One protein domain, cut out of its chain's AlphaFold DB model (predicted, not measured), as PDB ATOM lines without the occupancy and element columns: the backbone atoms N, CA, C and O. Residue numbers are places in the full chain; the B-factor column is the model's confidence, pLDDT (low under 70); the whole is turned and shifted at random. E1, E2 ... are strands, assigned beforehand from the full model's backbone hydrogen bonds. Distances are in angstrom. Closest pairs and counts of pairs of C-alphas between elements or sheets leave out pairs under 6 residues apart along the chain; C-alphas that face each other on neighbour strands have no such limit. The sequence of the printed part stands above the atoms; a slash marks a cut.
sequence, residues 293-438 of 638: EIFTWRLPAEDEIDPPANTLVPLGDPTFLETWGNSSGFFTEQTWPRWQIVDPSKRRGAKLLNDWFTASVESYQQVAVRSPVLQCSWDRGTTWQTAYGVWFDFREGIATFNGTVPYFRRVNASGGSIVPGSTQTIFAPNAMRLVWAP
ATOM      1  N   GLU A 293     139.792 136.692 178.716       92.94
ATOM      2  CA  GLU A 293     139.660 136.932 180.148       92.94
ATOM      3  C   GLU A 293     140.285 138.270 180.543       92.94
ATOM      4  O   GLU A 293     141.212 138.777 179.907       92.94
ATOM      5  N   ILE A 294     139.750 138.853 181.614       93.94
ATOM      6  CA  ILE A 294     140.190 140.134 182.151       93.94
ATOM      7  C   ILE A 294     140.808 139.886 183.521       93.94
ATOM      8  O   ILE A 294     140.121 139.498 184.464       93.94
ATOM      9  N   PHE A 295     142.099 140.168 183.628       95.31
ATOM     10  CA  PHE A 295     142.848 140.098 184.871       95.31
ATOM     11  C   PHE A 295     143.021 141.505 185.430       95.31
ATOM     12  O   PHE A 295     143.274 142.449 184.681       95.31
ATOM     13  N   THR A 296     142.876 141.672 186.737       94.88
ATOM     14  CA  THR A 296     142.881 142.983 187.383       94.88
ATOM     15  C   THR A 296     143.800 143.007 188.588       94.88
ATOM     16  O   THR A 296     143.947 142.034 189.328       94.88
ATOM     17  N   TRP A 297     144.410 144.166 188.785       94.19
ATOM     18  CA  TRP A 297     145.024 144.550 190.040       94.19
ATOM     19  C   TRP A 297     144.471 145.902 190.460       94.19
ATOM     20  O   TRP A 297     144.307 146.792 189.629       94.19
ATOM     21  N   ARG A 298     144.210 146.078 191.746       90.69
ATOM     22  CA  ARG A 298     143.846 147.361 192.331       90.69
ATOM     23  C   ARG A 298     144.532 147.521 193.678       90.69
ATOM     24  O   ARG A 298     144.633 146.572 194.456       90.69
ATOM     25  N   LEU A 299     144.969 148.747 193.948       87.06
ATOM     26  CA  LEU A 299     145.406 149.165 195.268       87.06
ATOM     27  C   LEU A 299     144.164 149.399 196.157       87.06
ATOM     28  O   LEU A 299     143.322 150.231 195.789       87.06
ATOM     29  N   PRO A 300     144.013 148.682 197.286       83.31
ATOM     30  CA  PRO A 300     142.897 148.888 198.213       83.31
ATOM     31  C   PRO A 300     142.870 150.318 198.764       83.31
ATOM     32  O   PRO A 300     143.920 150.950 198.902       83.31
ATOM     33  N   ALA A 301     141.685 150.840 199.093       80.81
ATOM     34  CA  ALA A 301     141.610 152.066 199.892       80.81
ATOM     35  C   ALA A 301     142.100 151.814 201.330       80.81
ATOM     36  O   ALA A 301     141.989 150.697 201.827       80.81
ATOM     37  N   GLU A 302     142.596 152.854 202.011       74.62
ATOM     38  CA  GLU A 302     143.064 152.752 203.408       74.62
ATOM     39  C   GLU A 302     141.974 152.269 204.384       74.62
ATOM     40  O   GLU A 302     142.289 151.702 205.426       74.62
ATOM     41  N   ASP A 303     140.702 152.467 204.038       80.25
ATOM     42  CA  ASP A 303     139.513 152.132 204.820       80.25
ATOM     43  C   ASP A 303     138.652 151.012 204.200       80.25
ATOM     44  O   ASP A 303     137.565 150.712 204.698       80.25
ATOM     45  N   GLU A 304     139.113 150.378 203.116       82.00
ATOM     46  CA  GLU A 304     138.358 149.336 202.409       82.00
ATOM     47  C   GLU A 304     138.468 147.986 203.134       82.00
ATOM     48  O   GLU A 304     139.540 147.390 203.227       82.00
ATOM     49  N   ILE A 305     137.334 147.495 203.646       74.75
ATOM     50  CA  ILE A 305     137.209 146.182 204.294       74.75
ATOM     51  C   ILE A 305     136.919 145.131 203.209       74.75
ATOM     52  O   ILE A 305     135.996 145.315 202.421       74.75
ATOM     53  N   ASP A 306     137.695 144.043 203.185       77.19
ATOM     54  CA  ASP A 306     137.614 142.930 202.219       77.19
ATOM     55  C   ASP A 306     137.705 143.348 200.732       77.19
ATOM     56  O   ASP A 306     136.770 143.134 199.953       77.19
ATOM     57  N   PRO A 307     138.840 143.932 200.291       79.56
ATOM     58  CA  PRO A 307     139.030 144.283 198.888       79.56
ATOM     59  C   PRO A 307     138.989 143.035 197.982       79.56
ATOM     60  O   PRO A 307     139.442 141.958 198.385       79.56
ATOM     61  N   PRO A 308     138.496 143.159 196.734       80.44
ATOM     62  CA  PRO A 308     138.460 142.045 195.792       80.44
ATOM     63  C   PRO A 308     139.866 141.487 195.539       80.44
ATOM     64  O   PRO A 308     140.836 142.237 195.409       80.44
ATOM     65  N   ALA A 309     139.967 140.159 195.447       86.75
ATOM     66  CA  ALA A 309     141.237 139.489 195.205       86.75
ATOM     67  C   ALA A 309     141.826 139.903 193.848       86.75
ATOM     68  O   ALA A 309     141.166 139.825 192.810       86.75
ATOM     69  N   ASN A 310     143.092 140.313 193.864       92.06
ATOM     70  CA  ASN A 310     143.820 140.664 192.655       92.06
ATOM     71  C   ASN A 310     144.170 139.401 191.856       92.06
ATOM     72  O   ASN A 310     144.720 138.442 192.396       92.06
ATOM     73  N   THR A 311     143.883 139.421 190.557       94.31
ATOM     74  CA  THR A 311     144.237 138.353 189.607       94.31
ATOM     75  C   THR A 311     145.477 138.700 188.772       94.31
ATOM     76  O   THR A 311     146.023 137.840 188.078       94.31
ATOM     77  N   LEU A 312     145.971 139.937 188.906       94.25
ATOM     78  CA  LEU A 312     147.308 140.386 188.519       94.25
ATOM     79  C   LEU A 312     148.133 140.766 189.750       94.25
ATOM     80  O   LEU A 312     147.612 141.286 190.734       94.25
ATOM     81  N   VAL A 313     149.445 140.588 189.662       94.00
ATOM     82  CA  VAL A 313     150.400 140.974 190.707       94.00
ATOM     83  C   VAL A 313     151.560 141.762 190.091       94.00
ATOM     84  O   VAL A 313     151.992 141.426 188.981       94.00
ATOM     85  N   PRO A 314     152.065 142.822 190.752       92.75
ATOM     86  CA  PRO A 314     153.244 143.519 190.258       92.75
ATOM     87  C   PRO A 314     154.486 142.626 190.376       92.75
ATOM     88  O   PRO A 314     154.622 141.869 191.337       92.75
ATOM     89  N   LEU A 315     155.408 142.723 189.413       91.62
ATOM     90  CA  LEU A 315     156.606 141.880 189.355       91.62
ATOM     91  C   LEU A 315     157.911 142.696 189.357       91.62
ATOM     92  O   LEU A 315     158.196 143.467 188.436       91.62
ATOM     93  N   GLY A 316     158.774 142.418 190.336       86.31
ATOM     94  CA  GLY A 316     160.060 143.094 190.538       86.31
ATOM     95  C   GLY A 316     159.957 144.356 191.393       86.31
ATOM     96  O   GLY A 316     158.912 144.635 191.983       86.31
ATOM     97  N   ASP A 317     161.056 145.105 191.454       88.19
ATOM     98  CA  ASP A 317     161.149 146.290 192.304       88.19
ATOM     99  C   ASP A 317     160.305 147.458 191.763       88.19
ATOM    100  O   ASP A 317     160.222 147.660 190.541       88.19
ATOM    101  N   PRO A 318     159.669 148.242 192.652       89.75
ATOM    102  CA  PRO A 318     158.941 149.433 192.251       89.75
ATOM    103  C   PRO A 318     159.883 150.492 191.661       89.75
ATOM    104  O   PRO A 318     161.010 150.694 192.107       89.75
ATOM    105  N   THR A 319     159.391 151.213 190.661       89.25
ATOM    106  CA  THR A 319     160.007 152.429 190.128       89.25
ATOM    107  C   THR A 319     159.510 153.631 190.918       89.25
ATOM    108  O   THR A 319     158.308 153.903 190.958       89.25
ATOM    109  N   PHE A 320     160.438 154.368 191.524       90.62
ATOM    110  CA  PHE A 320     160.138 155.594 192.257       90.62
ATOM    111  C   PHE A 320     159.881 156.758 191.295       90.62
ATOM    112  O   PHE A 320     160.690 157.019 190.405       90.62
ATOM    113  N   LEU A 321     158.756 157.453 191.479       89.44
ATOM    114  CA  LEU A 321     158.325 158.557 190.617       89.44
ATOM    115  C   LEU A 321     158.574 159.926 191.256       89.44
ATOM    116  O   LEU A 321     159.167 160.805 190.635       89.44
ATOM    117  N   GLU A 322     158.114 160.116 192.492       91.06
ATOM    118  CA  GLU A 322     158.203 161.383 193.223       91.06
ATOM    119  C   GLU A 322     158.229 161.109 194.730       91.06
ATOM    120  O   GLU A 322     157.574 160.191 195.215       91.06
ATOM    121  N   THR A 323     158.963 161.920 195.491       91.44
ATOM    122  CA  THR A 323     158.777 162.014 196.947       91.44
ATOM    123  C   THR A 323     157.986 163.277 197.242       91.44
ATOM    124  O   THR A 323     158.379 164.361 196.810       91.44
ATOM    125  N   TRP A 324     156.881 163.149 197.968       89.81
ATOM    126  CA  TRP A 324     155.969 164.248 198.266       89.81
ATOM    127  C   TRP A 324     155.632 164.297 199.757       89.81
ATOM    128  O   TRP A 324     155.782 163.311 200.470       89.81
ATOM    129  N   GLY A 325     155.229 165.464 200.253       89.31
ATOM    130  CA  GLY A 325     154.890 165.669 201.659       89.31
ATOM    131  C   GLY A 325     153.476 166.197 201.844       89.31
ATOM    132  O   GLY A 325     152.968 166.929 200.994       89.31
ATOM    133  N   ASN A 326     152.858 165.847 202.967       89.19
ATOM    134  CA  ASN A 326     151.623 166.454 203.463       89.19
ATOM    135  C   ASN A 326     151.704 166.665 204.992       89.19
ATOM    136  O   ASN A 326     152.759 166.485 205.602       89.19
ATOM    137  N   SER A 327     150.588 167.030 205.630       85.25
ATOM    138  CA  SER A 327     150.495 167.235 207.086       85.25
ATOM    139  C   SER A 327     150.857 166.013 207.942       85.25
ATOM    140  O   SER A 327     151.088 166.166 209.139       85.25
ATOM    141  N   SER A 328     150.891 164.820 207.352       84.44
ATOM    142  CA  SER A 328     151.145 163.542 208.021       84.44
ATOM    143  C   SER A 328     152.571 163.017 207.809       84.44
ATOM    144  O   SER A 328     152.938 162.022 208.429       84.44
ATOM    145  N   GLY A 329     153.387 163.668 206.970       89.56
ATOM    146  CA  GLY A 329     154.781 163.286 206.725       89.56
ATOM    147  C   GLY A 329     155.179 163.292 205.248       89.56
ATOM    148  O   GLY A 329     154.510 163.900 204.413       89.56
ATOM    149  N   PHE A 330     156.296 162.625 204.944       88.69
ATOM    150  CA  PHE A 330     156.789 162.403 203.583       88.69
ATOM    151  C   PHE A 330     156.431 160.996 203.103       88.69
ATOM    152  O   PHE A 330     156.591 160.025 203.840       88.69
ATOM    153  N   PHE A 331     155.998 160.902 201.852       88.69
ATOM    154  CA  PHE A 331     155.563 159.690 201.174       88.69
ATOM    155  C   PHE A 331     156.273 159.572 199.826       88.69
ATOM    156  O   PHE A 331     156.743 160.564 199.259       88.69
ATOM    157  N   THR A 332     156.348 158.354 199.299       88.19
ATOM    158  CA  THR A 332     156.962 158.087 198.000       88.19
ATOM    159  C   THR A 332     155.925 157.511 197.054       88.19
ATOM    160  O   THR A 332     155.337 156.465 197.324       88.19
ATOM    161  N   GLU A 333     155.728 158.192 195.930       88.50
ATOM    162  CA  GLU A 333     154.907 157.704 194.836       88.50
ATOM    163  C   GLU A 333     155.710 156.692 194.017       88.50
ATOM    164  O   GLU A 333     156.822 156.982 193.559       88.50
ATOM    165  N   GLN A 334     155.145 155.502 193.825       89.81
ATOM    166  CA  GLN A 334     155.813 154.402 193.143       89.81
ATOM    167  C   GLN A 334     154.867 153.650 192.209       89.81
ATOM    168  O   GLN A 334     153.660 153.601 192.429       89.81
ATOM    169  N   THR A 335     155.426 153.044 191.168       89.94
ATOM    170  CA  THR A 335     154.697 152.220 190.195       89.94
ATOM    171  C   THR A 335     155.535 151.010 189.799       89.94
ATOM    172  O   THR A 335     156.732 150.975 190.070       89.94
ATOM    173  N   TRP A 336     154.945 150.019 189.139       91.19
ATOM    174  CA  TRP A 336     155.656 148.811 188.726       91.19
ATOM    175  C   TRP A 336     155.764 148.708 187.206       91.19
ATOM    176  O   TRP A 336     154.773 148.927 186.502       91.19
ATOM    177  N   PRO A 337     156.942 148.322 186.684       90.00
ATOM    178  CA  PRO A 337     157.154 148.182 185.247       90.00
ATOM    179  C   PRO A 337     156.532 146.909 184.666       90.00
ATOM    180  O   PRO A 337     156.436 146.786 183.445       90.00
ATOM    181  N   ARG A 338     156.144 145.944 185.511       93.69
ATOM    182  CA  ARG A 338     155.681 144.620 185.086       93.69
ATOM    183  C   ARG A 338     154.530 144.113 185.934       93.69
ATOM    184  O   ARG A 338     154.516 144.313 187.147       93.69
ATOM    185  N   TRP A 339     153.632 143.387 185.279       94.50
ATOM    186  CA  TRP A 339     152.448 142.769 185.866       94.50
ATOM    187  C   TRP A 339     152.330 141.331 185.385       94.50
ATOM    188  O   TRP A 339     152.460 141.089 184.187       94.50
ATOM    189  N   GLN A 340     152.087 140.392 186.297       95.94
ATOM    190  CA  GLN A 340     151.948 138.971 185.982       95.94
ATOM    191  C   GLN A 340     150.579 138.440 186.406       95.94
ATOM    192  O   GLN A 340     150.058 138.815 187.456       95.94
ATOM    193  N   ILE A 341     150.018 137.533 185.608       97.06
ATOM    194  CA  ILE A 341     148.822 136.764 185.969       97.06
ATOM    195  C   ILE A 341     149.128 135.829 187.145       97.06
ATOM    196  O   ILE A 341     150.067 135.025 187.104       97.06
ATOM    197  N   VAL A 342     148.311 135.925 188.197       95.62
ATOM    198  CA  VAL A 342     148.491 135.146 189.430       95.62
ATOM    199  C   VAL A 342     148.311 133.654 189.160       95.62
ATOM    200  O   VAL A 342     149.208 132.878 189.492       95.62
ATOM    201  N   ASP A 343     147.203 133.271 188.516       93.31
ATOM    202  CA  ASP A 343     146.866 131.881 188.188       93.31
ATOM    203  C   ASP A 343     147.837 131.300 187.139       93.31
ATOM    204  O   ASP A 343     147.790 131.705 185.970       93.31
ATOM    205  N   PRO A 344     148.703 130.335 187.507       91.62
ATOM    206  CA  PRO A 344     149.672 129.755 186.582       91.62
ATOM    207  C   PRO A 344     149.031 129.054 185.381       91.62
ATOM    208  O   PRO A 344     149.627 129.044 184.306       91.62
ATOM    209  N   SER A 345     147.818 128.508 185.533       89.94
ATOM    210  CA  SER A 345     147.123 127.795 184.453       89.94
ATOM    211  C   SER A 345     146.682 128.722 183.316       89.94
ATOM    212  O   SER A 345     146.515 128.273 182.186       89.94
ATOM    213  N   LYS A 346     146.576 130.031 183.588       92.19
ATOM    214  CA  LYS A 346     146.103 131.054 182.642       92.19
ATOM    215  C   LYS A 346     147.206 131.957 182.092       92.19
ATOM    216  O   LYS A 346     146.934 132.886 181.332       92.19
ATOM    217  N   ARG A 347     148.464 131.707 182.469       93.19
ATOM    218  CA  ARG A 347     149.619 132.508 182.028       93.19
ATOM    219  C   ARG A 347     149.894 132.357 180.539       93.19
ATOM    220  O   ARG A 347     150.113 133.353 179.854       93.19
ATOM    221  N   ARG A 348     149.839 131.120 180.037       91.75
ATOM    222  CA  ARG A 348     150.010 130.843 178.610       91.75
ATOM    223  C   ARG A 348     148.836 131.433 177.839       91.75
ATOM    224  O   ARG A 348     147.692 131.054 178.082       91.75
ATOM    225  N   GLY A 349     149.122 132.346 176.917       88.56
ATOM    226  CA  GLY A 349     148.092 133.034 176.150       88.56
ATOM    227  C   GLY A 349     148.345 133.077 174.650       88.56
ATOM    228  O   GLY A 349     149.484 133.050 174.183       88.56
ATOM    229  N   ALA A 350     147.261 133.189 173.891       87.75
ATOM    230  CA  ALA A 350     147.297 133.407 172.456       87.75
ATOM    231  C   ALA A 350     147.591 134.880 172.117       87.75
ATOM    232  O   ALA A 350     147.209 135.802 172.837       87.75
ATOM    233  N   LYS A 351     148.217 135.116 170.958       88.00
ATOM    234  CA  LYS A 351     148.502 136.475 170.448       88.00
ATOM    235  C   LYS A 351     147.260 137.256 170.023       88.00
ATOM    236  O   LYS A 351     147.330 138.477 169.876       88.00
ATOM    237  N   LEU A 352     146.157 136.551 169.787       87.44
ATOM    238  CA  LEU A 352     144.883 137.128 169.396       87.44
ATOM    239  C   LEU A 352     143.810 136.767 170.423       87.44
ATOM    240  O   LEU A 352     143.756 135.633 170.889       87.44
ATOM    241  N   LEU A 353     142.960 137.738 170.735       88.12
ATOM    242  CA  LEU A 353     141.726 137.566 171.488       88.12
ATOM    243  C   LEU A 353     140.713 136.780 170.643       88.12
ATOM    244  O   LEU A 353     140.685 136.902 169.408       88.12
ATOM    245  N   ASN A 354     139.886 135.987 171.327       82.44
ATOM    246  CA  ASN A 354     138.861 135.162 170.686       82.44
ATOM    247  C   ASN A 354     137.726 135.995 170.057       82.44
ATOM    248  O   ASN A 354     137.056 135.515 169.150       82.44
ATOM    249  N   ASP A 355     137.560 137.247 170.487       84.38
ATOM    250  CA  ASP A 355     136.585 138.204 169.967       84.38
ATOM    251  C   ASP A 355     137.176 139.627 169.955       84.38
ATOM    252  O   ASP A 355     138.275 139.880 170.464       84.38
ATOM    253  N   TRP A 356     136.470 140.570 169.334       86.81
ATOM    254  CA  TRP A 356     136.787 141.989 169.389       86.81
ATOM    255  C   TRP A 356     136.577 142.533 170.798       86.81
ATOM    256  O   TRP A 356     135.483 142.485 171.356       86.81
ATOM    257  N   PHE A 357     137.626 143.131 171.350       89.06
ATOM    258  CA  PHE A 357     137.549 143.867 172.599       89.06
ATOM    259  C   PHE A 357     137.578 145.369 172.324       89.06
ATOM    260  O   PHE A 357     138.454 145.869 171.618       89.06
ATOM    261  N   THR A 358     136.644 146.112 172.910       90.88
ATOM    262  CA  THR A 358     136.618 147.574 172.799       90.88
ATOM    263  C   THR A 358     137.515 148.187 173.871       90.88
ATOM    264  O   THR A 358     137.144 148.278 175.042       90.88
ATOM    265  N   ALA A 359     138.712 148.617 173.474       88.19
ATOM    266  CA  ALA A 359     139.680 149.250 174.357       88.19
ATOM    267  C   ALA A 359     139.524 150.779 174.360       88.19
ATOM    268  O   ALA A 359     139.512 151.421 173.309       88.19
ATOM    269  N   SER A 360     139.447 151.377 175.550       86.44
ATOM    270  CA  SER A 360     139.498 152.831 175.735       86.44
ATOM    271  C   SER A 360     140.933 153.331 175.582       86.44
ATOM    272  O   SER A 360     141.822 152.917 176.327       86.44
ATOM    273  N   VAL A 361     141.170 154.206 174.613       82.19
ATOM    274  CA  VAL A 361     142.495 154.760 174.297       82.19
ATOM    275  C   VAL A 361     142.683 156.130 174.958       82.19
ATOM    276  O   VAL A 361     143.747 156.409 175.507       82.19
ATOM    277  N   GLU A 362     141.618 156.933 174.996       75.94
ATOM    278  CA  GLU A 362     141.528 158.224 175.694       75.94
ATOM    279  C   GLU A 362     140.104 158.438 176.237       75.94
ATOM    280  O   GLU A 362     139.214 157.621 175.992       75.94
ATOM    281  N   SER A 363     139.862 159.555 176.938       71.06
ATOM    282  CA  SER A 363     138.604 159.869 177.642       71.06
ATOM    283  C   SER A 363     137.328 159.790 176.790       71.06
ATOM    284  O   SER A 363     136.244 159.668 177.353       71.06
ATOM    285  N   TYR A 364     137.437 159.825 175.455       72.50
ATOM    286  CA  TYR A 364     136.306 159.708 174.520       72.50
ATOM    287  C   TYR A 364     136.614 158.864 173.274       72.50
ATOM    288  O   TYR A 364     135.833 158.862 172.325       72.50
ATOM    289  N   GLN A 365     137.745 158.152 173.254       81.62
ATOM    290  CA  GLN A 365     138.173 157.368 172.098       81.62
ATOM    291  C   GLN A 365     138.216 155.884 172.451       81.62
ATOM    292  O   GLN A 365     138.948 155.463 173.347       81.62
ATOM    293  N   GLN A 366     137.446 155.094 171.710       86.12
ATOM    294  CA  GLN A 366     137.409 153.643 171.816       86.12
ATOM    295  C   GLN A 366     137.873 153.024 170.503       86.12
ATOM    296  O   GLN A 366     137.511 153.496 169.426       86.12
ATOM    297  N   VAL A 367     138.681 151.974 170.596       88.56
ATOM    298  CA  VAL A 367     139.180 151.228 169.442       88.56
ATOM    299  C   VAL A 367     138.882 149.753 169.659       88.56
ATOM    300  O   VAL A 367     139.184 149.198 170.715       88.56
ATOM    301  N   ALA A 368     138.280 149.120 168.657       89.75
ATOM    302  CA  ALA A 368     138.120 147.676 168.640       89.75
ATOM    303  C   ALA A 368     139.478 147.033 168.331       89.75
ATOM    304  O   ALA A 368     140.101 147.328 167.310       89.75
ATOM    305  N   VAL A 369     139.947 146.164 169.222       89.25
ATOM    306  CA  VAL A 369     141.235 145.480 169.109       89.25
ATOM    307  C   VAL A 369     141.070 143.987 169.340       89.25
ATOM    308  O   VAL A 369     140.149 143.537 170.016       89.25
ATOM    309  N   ARG A 370     141.987 143.208 168.764       87.44
ATOM    310  CA  ARG A 370     142.035 141.747 168.911       87.44
ATOM    311  C   ARG A 370     143.362 141.248 169.450       87.44
ATOM    312  O   ARG A 370     143.629 140.059 169.394       87.44
ATOM    313  N   SER A 371     144.203 142.133 169.956       89.50
ATOM    314  CA  SER A 371     145.437 141.764 170.646       89.50
ATOM    315  C   SER A 371     145.258 142.009 172.141       89.50
ATOM    316  O   SER A 371     144.434 142.852 172.501       89.50
ATOM    317  N   PRO A 372     146.005 141.308 173.008       92.69
ATOM    318  CA  PRO A 372     146.008 141.614 174.429       92.69
ATOM    319  C   PRO A 372     146.303 143.087 174.696       92.69
ATOM    320  O   PRO A 372     147.084 143.721 173.982       92.69
ATOM    321  N   VAL A 373     145.679 143.622 175.740       93.62
ATOM    322  CA  VAL A 373     145.776 145.038 176.095       93.62
ATOM    323  C   VAL A 373     146.001 145.171 177.585       93.62
ATOM    324  O   VAL A 373     145.247 144.613 178.376       93.62
ATOM    325  N   LEU A 374     146.993 145.969 177.972       93.56
ATOM    326  CA  LEU A 374     147.129 146.439 179.343       93.56
ATOM    327  C   LEU A 374     146.518 147.837 179.450       93.56
ATOM    328  O   LEU A 374     146.771 148.704 178.613       93.56
ATOM    329  N   GLN A 375     145.710 148.057 180.475       93.00
ATOM    330  CA  GLN A 375     145.056 149.327 180.743       93.00
ATOM    331  C   GLN A 375     145.349 149.773 182.168       93.00
ATOM    332  O   GLN A 375     145.372 148.964 183.096       93.00
ATOM    333  N   CYS A 376     145.548 151.072 182.316       92.31
ATOM    334  CA  CYS A 376     145.839 151.741 183.570       92.31
ATOM    335  C   CYS A 376     144.619 152.549 184.010       92.31
ATOM    336  O   CYS A 376     143.858 153.053 183.179       92.31
ATOM    337  N   SER A 377     144.461 152.710 185.316       91.25
ATOM    338  CA  SER A 377     143.454 153.575 185.918       91.25
ATOM    339  C   SER A 377     144.067 154.379 187.062       91.25
ATOM    340  O   SER A 377     144.931 153.886 187.791       91.25
ATOM    341  N   TRP A 378     143.607 155.623 187.204       89.75
ATOM    342  CA  TRP A 378     143.981 156.543 188.285       89.75
ATOM    343  C   TRP A 378     142.808 156.849 189.226       89.75
ATOM    344  O   TRP A 378     142.954 157.604 190.185       89.75
ATOM    345  N   ASP A 379     141.649 156.234 189.001       87.00
ATOM    346  CA  ASP A 379     140.414 156.411 189.769       87.00
ATOM    347  C   ASP A 379     139.847 155.067 190.262       87.00
ATOM    348  O   ASP A 379     138.634 154.864 190.355       87.00
ATOM    349  N   ARG A 380     140.757 154.142 190.593       85.12
ATOM    350  CA  ARG A 380     140.477 152.820 191.172       85.12
ATOM    351  C   ARG A 380     139.617 151.919 190.277       85.12
ATOM    352  O   ARG A 380     138.861 151.082 190.770       85.12
ATOM    353  N   GLY A 381     139.778 152.056 188.964       84.69
ATOM    354  CA  GLY A 381     139.152 151.217 187.943       84.69
ATOM    355  C   GLY A 381     137.819 151.741 187.407       84.69
ATOM    356  O   GLY A 381     137.102 150.982 186.751       84.69
ATOM    357  N   THR A 382     137.483 153.009 187.670       85.88
ATOM    358  CA  THR A 382     136.256 153.640 187.155       85.88
ATOM    359  C   THR A 382     136.440 154.054 185.693       85.88
ATOM    360  O   THR A 382     135.584 153.786 184.851       85.88
ATOM    361  N   THR A 383     137.596 154.627 185.361       88.44
ATOM    362  CA  THR A 383     138.034 154.923 183.999       88.44
ATOM    363  C   THR A 383     139.319 154.171 183.679       88.44
ATOM    364  O   THR A 383     140.166 153.929 184.540       88.44
ATOM    365  N   TRP A 384     139.443 153.766 182.416       89.38
ATOM    366  CA  TRP A 384     140.546 152.951 181.916       89.38
ATOM    367  C   TRP A 384     141.178 153.629 180.714       89.38
ATOM    368  O   TRP A 384     140.471 154.019 179.784       89.38
ATOM    369  N   GLN A 385     142.502 153.713 180.714       89.75
ATOM    370  CA  GLN A 385     143.284 154.182 179.581       89.75
ATOM    371  C   GLN A 385     144.242 153.086 179.129       89.75
ATOM    372  O   GLN A 385     144.941 152.483 179.941       89.75
ATOM    373  N   THR A 386     144.274 152.817 177.829       90.56
ATOM    374  CA  THR A 386     145.175 151.818 177.253       90.56
ATOM    375  C   THR A 386     146.624 152.274 177.340       90.56
ATOM    376  O   THR A 386     146.968 153.383 176.936       90.56
ATOM    377  N   ALA A 387     147.471 151.401 177.877       89.12
ATOM    378  CA  ALA A 387     148.900 151.619 177.952       89.12
ATOM    379  C   ALA A 387     149.559 151.469 176.577       89.12
ATOM    380  O   ALA A 387     149.306 150.507 175.849       89.12
ATOM    381  N   TYR A 388     150.466 152.387 176.257       84.06
ATOM    382  CA  TYR A 388     151.290 152.321 175.054       84.06
ATOM    383  C   TYR A 388     152.639 151.658 175.338       84.06
ATOM    384  O   TYR A 388     153.151 151.724 176.455       84.06
ATOM    385  N   GLY A 389     153.227 151.039 174.311       86.12
ATOM    386  CA  GLY A 389     154.567 150.454 174.406       86.12
ATOM    387  C   GLY A 389     154.651 149.249 175.343       86.12
ATOM    388  O   GLY A 389     155.673 149.061 175.991       86.12
ATOM    389  N   VAL A 390     153.596 148.441 175.452       91.12
ATOM    390  CA  VAL A 390     153.593 147.246 176.306       91.12
ATOM    391  C   VAL A 390     154.085 146.033 175.522       91.12
ATOM    392  O   VAL A 390     153.584 145.732 174.439       91.12
ATOM    393  N   TRP A 391     155.070 145.333 176.075       92.50
ATOM    394  CA  TRP A 391     155.520 144.029 175.609       92.50
ATOM    395  C   TRP A 391     154.852 142.921 176.428       92.50
ATOM    396  O   TRP A 391     154.772 143.014 177.655       92.50
ATOM    397  N   PHE A 392     154.386 141.873 175.750       94.00
ATOM    398  CA  PHE A 392     153.696 140.743 176.368       94.00
ATOM    399  C   PHE A 392     154.538 139.469 176.270       94.00
ATOM    400  O   PHE A 392     154.859 139.016 175.168       94.00
ATOM    401  N   ASP A 393     154.837 138.867 177.420       94.12
ATOM    402  CA  ASP A 393     155.329 137.496 177.516       94.12
ATOM    403  C   ASP A 393     154.136 136.537 177.511       94.12
ATOM    404  O   ASP A 393     153.441 136.359 178.514       94.12
ATOM    405  N   PHE A 394     153.899 135.918 176.359       92.12
ATOM    406  CA  PHE A 394     152.791 134.987 176.152       92.12
ATOM    407  C   PHE A 394     152.964 133.634 176.838       92.12
ATOM    408  O   PHE A 394     151.999 132.879 176.918       92.12
ATOM    409  N   ARG A 395     154.168 133.306 177.317       91.94
ATOM    410  CA  ARG A 395     154.439 132.046 178.012       91.94
ATOM    411  C   ARG A 395     154.166 132.184 179.504       91.94
ATOM    412  O   ARG A 395     153.511 131.323 180.083       91.94
ATOM    413  N   GLU A 396     154.636 133.279 180.092       93.19
ATOM    414  CA  GLU A 396     154.570 133.520 181.538       93.19
ATOM    415  C   GLU A 396     153.429 134.457 181.963       93.19
ATOM    416  O   GLU A 396     153.245 134.700 183.160       93.19
ATOM    417  N   GLY A 397     152.646 134.973 181.009       94.00
ATOM    418  CA  GLY A 397     151.509 135.857 181.273       94.00
ATOM    419  C   GLY A 397     151.940 137.191 181.877       94.00
ATOM    420  O   GLY A 397     151.323 137.654 182.840       94.00
ATOM    421  N   ILE A 398     153.034 137.767 181.366       95.19
ATOM    422  CA  ILE A 398     153.639 139.000 181.891       95.19
ATOM    423  C   ILE A 398     153.418 140.146 180.904       95.19
ATOM    424  O   ILE A 398     153.784 140.050 179.736       95.19
ATOM    425  N   ALA A 399     152.889 141.268 181.385       94.69
ATOM    426  CA  ALA A 399     152.838 142.527 180.651       94.69
ATOM    427  C   ALA A 399     153.917 143.480 181.186       94.69
ATOM    428  O   ALA A 399     153.965 143.759 182.384       94.69
ATOM    429  N   THR A 400     154.789 143.969 180.302       94.25
ATOM    430  CA  THR A 400     155.939 144.823 180.636       94.25
ATOM    431  C   THR A 400     155.864 146.142 179.883       94.25
ATOM    432  O   THR A 400     155.737 146.145 178.661       94.25
ATOM    433  N   PHE A 401     156.000 147.271 180.576       91.19
ATOM    434  CA  PHE A 401     156.165 148.565 179.915       91.19
ATOM    435  C   PHE A 401     157.557 148.659 179.284       91.19
ATOM    436  O   PHE A 401     158.569 148.515 179.968       91.19
ATOM    437  N   ASN A 402     157.618 148.908 177.979       82.81
ATOM    438  CA  ASN A 402     158.866 149.094 177.254       82.81
ATOM    439  C   ASN A 402     159.237 150.585 177.266       82.81
ATOM    440  O   ASN A 402     158.803 151.355 176.411       82.81
ATOM    441  N   GLY A 403     159.996 150.997 178.284       77.56
ATOM    442  CA  GLY A 403     160.414 152.384 178.490       77.56
ATOM    443  C   GLY A 403     159.843 152.987 179.774       77.56
ATOM    444  O   GLY A 403     159.946 152.392 180.845       77.56
ATOM    445  N   THR A 404     159.287 154.194 179.681       78.12
ATOM    446  CA  THR A 404     158.794 154.938 180.848       78.12
ATOM    447  C   THR A 404     157.502 154.328 181.385       78.12
ATOM    448  O   THR A 404     156.516 154.194 180.663       78.12
ATOM    449  N   VAL A 405     157.500 153.997 182.675       84.94
ATOM    450  CA  VAL A 405     156.308 153.553 183.408       84.94
ATOM    451  C   VAL A 405     155.192 154.609 183.363       84.94
ATOM    452  O   VAL A 405     155.482 155.809 183.364       84.94
ATOM    453  N   PRO A 406     153.911 154.204 183.330       86.25
ATOM    454  CA  PRO A 406     152.805 155.145 183.253       86.25
ATOM    455  C   PRO A 406     152.715 155.972 184.534       86.25
ATOM    456  O   PRO A 406     152.717 155.439 185.644       86.25
ATOM    457  N   TYR A 407     152.582 157.280 184.362       88.56
ATOM    458  CA  TYR A 407     152.263 158.216 185.425       88.56
ATOM    459  C   TYR A 407     151.397 159.335 184.863       88.56
ATOM    460  O   TYR A 407     151.447 159.651 183.672       88.56
ATOM    461  N   PHE A 408     150.611 159.951 185.731       86.12
ATOM    462  CA  PHE A 408     149.833 161.128 185.396       86.12
ATOM    463  C   PHE A 408     150.405 162.320 186.160       86.12
ATOM    464  O   PHE A 408     150.500 162.280 187.384       86.12
ATOM    465  N   ARG A 409     150.820 163.376 185.452       87.44
ATOM    466  CA  ARG A 409     151.299 164.613 186.081       87.44
ATOM    467  C   ARG A 409     150.212 165.669 186.015       87.44
ATOM    468  O   ARG A 409     149.769 166.028 184.924       87.44
ATOM    469  N   ARG A 410     149.823 166.216 187.165       85.44
ATOM    470  CA  ARG A 410     148.831 167.290 187.229       85.44
ATOM    471  C   ARG A 410     149.232 168.333 188.258       85.44
ATOM    472  O   ARG A 410     149.462 168.025 189.421       85.44
ATOM    473  N   VAL A 411     149.290 169.577 187.797       89.31
ATOM    474  CA  VAL A 411     149.684 170.746 188.585       89.31
ATOM    475  C   VAL A 411     148.610 171.827 188.506       89.31
ATOM    476  O   VAL A 411     147.796 171.847 187.579       89.31
ATOM    477  N   ASN A 412     148.584 172.709 189.496       88.25
ATOM    478  CA  ASN A 412     147.746 173.901 189.493       88.25
ATOM    479  C   ASN A 412     148.313 174.974 188.534       88.25
ATOM    480  O   ASN A 412     149.368 174.797 187.922       88.25
ATOM    481  N   ALA A 413     147.627 176.116 188.415       83.00
ATOM    482  CA  ALA A 413     148.036 177.207 187.524       83.00
ATOM    483  C   ALA A 413     149.412 177.821 187.863       83.00
ATOM    484  O   ALA A 413     150.027 178.444 187.002       83.00
ATOM    485  N   SER A 414     149.907 177.643 189.093       84.06
ATOM    486  CA  SER A 414     151.237 178.082 189.531       84.06
ATOM    487  C   SER A 414     152.299 176.976 189.464       84.06
ATOM    488  O   SER A 414     153.417 177.178 189.932       84.06
ATOM    489  N   GLY A 415     151.981 175.814 188.880       81.88
ATOM    490  CA  GLY A 415     152.903 174.686 188.740       81.88
ATOM    491  C   GLY A 415     153.093 173.837 190.005       81.88
ATOM    492  O   GLY A 415     153.924 172.933 189.997       81.88
ATOM    493  N   GLY A 416     152.336 174.104 191.075       84.19
ATOM    494  CA  GLY A 416     152.333 173.332 192.324       84.19
ATOM    495  C   GLY A 416     151.279 172.219 192.357       84.19
ATOM    496  O   GLY A 416     150.546 172.013 191.390       84.19
ATOM    497  N   SER A 417     151.176 171.506 193.484       86.75
ATOM    498  CA  SER A 417     150.196 170.423 193.654       86.75
ATOM    499  C   SER A 417     148.753 170.903 193.484       86.75
ATOM    500  O   SER A 417     148.383 172.016 193.873       86.75
ATOM    501  N   ILE A 418     147.923 170.030 192.917       86.38
ATOM    502  CA  ILE A 418     146.465 170.189 192.886       86.38
ATOM    503  C   ILE A 418     145.783 169.703 194.168       86.38
ATOM    504  O   ILE A 418     144.612 170.012 194.373       86.38
ATOM    505  N   VAL A 419     146.479 168.919 194.997       84.75
ATOM    506  CA  VAL A 419     145.933 168.337 196.224       84.75
ATOM    507  C   VAL A 419     146.191 169.323 197.366       84.75
ATOM    508  O   VAL A 419     147.353 169.595 197.683       84.75
ATOM    509  N   PRO A 420     145.145 169.895 197.991       84.31
ATOM    510  CA  PRO A 420     145.327 170.861 199.069       84.31
ATOM    511  C   PRO A 420     146.158 170.277 200.218       84.31
ATOM    512  O   PRO A 420     145.855 169.198 200.720       84.31
ATOM    513  N   GLY A 421     147.206 170.989 200.637       84.50
ATOM    514  CA  GLY A 421     148.078 170.553 201.735       84.50
ATOM    515  C   GLY A 421     149.077 169.443 201.383       84.50
ATOM    516  O   GLY A 421     149.753 168.954 202.285       84.50
ATOM    517  N   SER A 422     149.193 169.065 200.106       87.19
ATOM    518  CA  SER A 422     150.196 168.123 199.599       87.19
ATOM    519  C   SER A 422     151.142 168.810 198.610       87.19
ATOM    520  O   SER A 422     150.776 169.790 197.964       87.19
ATOM    521  N   THR A 423     152.369 168.305 198.476       89.25
ATOM    522  CA  THR A 423     153.305 168.711 197.414       89.25
ATOM    523  C   THR A 423     153.269 167.787 196.195       89.25
ATOM    524  O   THR A 423     154.052 167.996 195.275       89.25
ATOM    525  N   GLN A 424     152.387 166.783 196.167       90.81
ATOM    526  CA  GLN A 424     152.334 165.763 195.116       90.81
ATOM    527  C   GLN A 424     151.954 166.351 193.754       90.81
ATOM    528  O   GLN A 424     150.921 167.015 193.625       90.81
ATOM    529  N   THR A 425     152.749 166.082 192.723       89.56
ATOM    530  CA  THR A 425     152.467 166.507 191.343       89.56
ATOM    531  C   THR A 425     152.339 165.339 190.367       89.56
ATOM    532  O   THR A 425     151.767 165.510 189.284       89.56
ATOM    533  N   ILE A 426     152.834 164.159 190.747       90.38
ATOM    534  CA  ILE A 426     152.813 162.920 189.976       90.38
ATOM    535  C   ILE A 426     151.960 161.873 190.701       90.38
ATOM    536  O   ILE A 426     152.065 161.681 191.911       90.38
ATOM    537  N   PHE A 427     151.128 161.176 189.929       89.88
ATOM    538  CA  PHE A 427     150.222 160.133 190.397       89.88
ATOM    539  C   PHE A 427     150.485 158.835 189.628       89.88
ATOM    540  O   PHE A 427     150.425 158.808 188.389       89.88
ATOM    541  N   ALA A 428     150.770 157.753 190.349       90.50
ATOM    542  CA  ALA A 428     150.862 156.416 189.787       90.50
ATOM    543  C   ALA A 428     149.455 155.844 189.513       90.50
ATOM    544  O   ALA A 428     148.479 156.246 190.156       90.50
ATOM    545  N   PRO A 429     149.319 154.901 188.567       91.31
ATOM    546  CA  PRO A 429     148.091 154.133 188.423       91.31
ATOM    547  C   PRO A 429     147.769 153.379 189.716       91.31
ATOM    548  O   PRO A 429     148.634 152.727 190.299       91.31
ATOM    549  N   ASN A 430     146.509 153.424 190.137       90.81
ATOM    550  CA  ASN A 430     146.010 152.722 191.323       90.81
ATOM    551  C   ASN A 430     145.175 151.481 190.976       90.81
ATOM    552  O   ASN A 430     144.767 150.745 191.875       90.81
ATOM    553  N   ALA A 431     144.945 151.222 189.688       92.31
ATOM    554  CA  ALA A 431     144.471 149.938 189.200       92.31
ATOM    555  C   ALA A 431     145.027 149.631 187.802       92.31
ATOM    556  O   ALA A 431     145.263 150.526 186.989       92.31
ATOM    557  N   MET A 432     145.215 148.342 187.534       93.50
ATOM    558  CA  MET A 432     145.651 147.778 186.263       93.50
ATOM    559  C   MET A 432     144.657 146.722 185.796       93.50
ATOM    560  O   MET A 432     144.092 145.980 186.600       93.50
ATOM    561  N   ARG A 433     144.471 146.633 184.483       93.56
ATOM    562  CA  ARG A 433     143.617 145.638 183.839       93.56
ATOM    563  C   ARG A 433     144.310 145.083 182.609       93.56
ATOM    564  O   ARG A 433     144.588 145.830 181.678       93.56
ATOM    565  N   LEU A 434     144.567 143.785 182.602       95.06
ATOM    566  CA  LEU A 434     145.098 143.054 181.462       95.06
ATOM    567  C   LEU A 434     143.963 142.272 180.808       95.06
ATOM    568  O   LEU A 434     143.400 141.359 181.404       95.06
ATOM    569  N   VAL A 435     143.650 142.627 179.571       94.69
ATOM    570  CA  VAL A 435     142.808 141.823 178.688       94.69
ATOM    571  C   VAL A 435     143.722 140.809 178.020       94.69
ATOM    572  O   VAL A 435     144.647 141.193 177.302       94.69
ATOM    573  N   TRP A 436     143.494 139.530 178.293       94.69
ATOM    574  CA  TRP A 436     144.370 138.429 177.905       94.69
ATOM    575  C   TRP A 436     143.575 137.317 177.228       94.69
ATOM    576  O   TRP A 436     142.362 137.213 177.412       94.69
ATOM    577  N   ALA A 437     144.268 136.473 176.467       92.56
ATOM    578  CA  ALA A 437     143.672 135.312 175.822       92.56
ATOM    579  C   ALA A 437     144.248 134.001 176.376       92.56
ATOM    580  O   ALA A 437     145.078 133.402 175.689       92.56
ATOM    581  N   PRO A 438     143.897 133.567 177.602       92.00
ATOM    582  CA  PRO A 438     144.418 132.314 178.138       92.00
ATOM    583  C   PRO A 438     143.988 131.125 177.274       92.00
ATOM    584  O   PRO A 438     142.876 131.097 176.730       92.00
TER     585      PRO A 438
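This is residues 293 to 438 of the 638 residues of an uncharacterized protein of Planctopirus hydrillae (UniProt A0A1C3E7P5). Amid little regular structure, two small sheets form a sandwich with crossed strands, E2-E5-E10-E9 over E1-E11-E8, both antiparallel. Hairpin E3-E4 and the loop around residues 408 to 427 extend one end; hairpin E6-E7 lies off E8's side. The 146 printed residues hold no named helix and eleven strands, E1 to E11 in order, all strand with 58 residues named; compact, radius of gyration of the C-alphas 16.4 A, spans 49 by 31 by 30 A.

E2 is residues 312 to 314, E5 338 to 341, E10 398 to 401, E9 390 to 393. E1, 293 to 298, begins at C-alpha (139.660, 136.932, 180.148); E11, 431 to 436, ends at (144.370, 138.429, 177.905); E8 is 373 to 377. E3, 319 to 326, spans 21.1 A; E4 is 329 to 335, E6 357 to 362, E7 365 to 369.

Across E5 and E10, N 339 and O 399 are 2.9 A apart, within hydrogen-bond range; across E11 and E8, N 375 and O 433, 2.8 A. The sandwich's strands cross at 55 degrees. E4 runs on into E5 at 67 degrees.

The farthest C-alphas, Ser 345 and Ser 414, are 50.7 A apart. The printed part has no cut; E10 to E11 is a long link of 29 residues. No printed residue is under 70 in pLDDT.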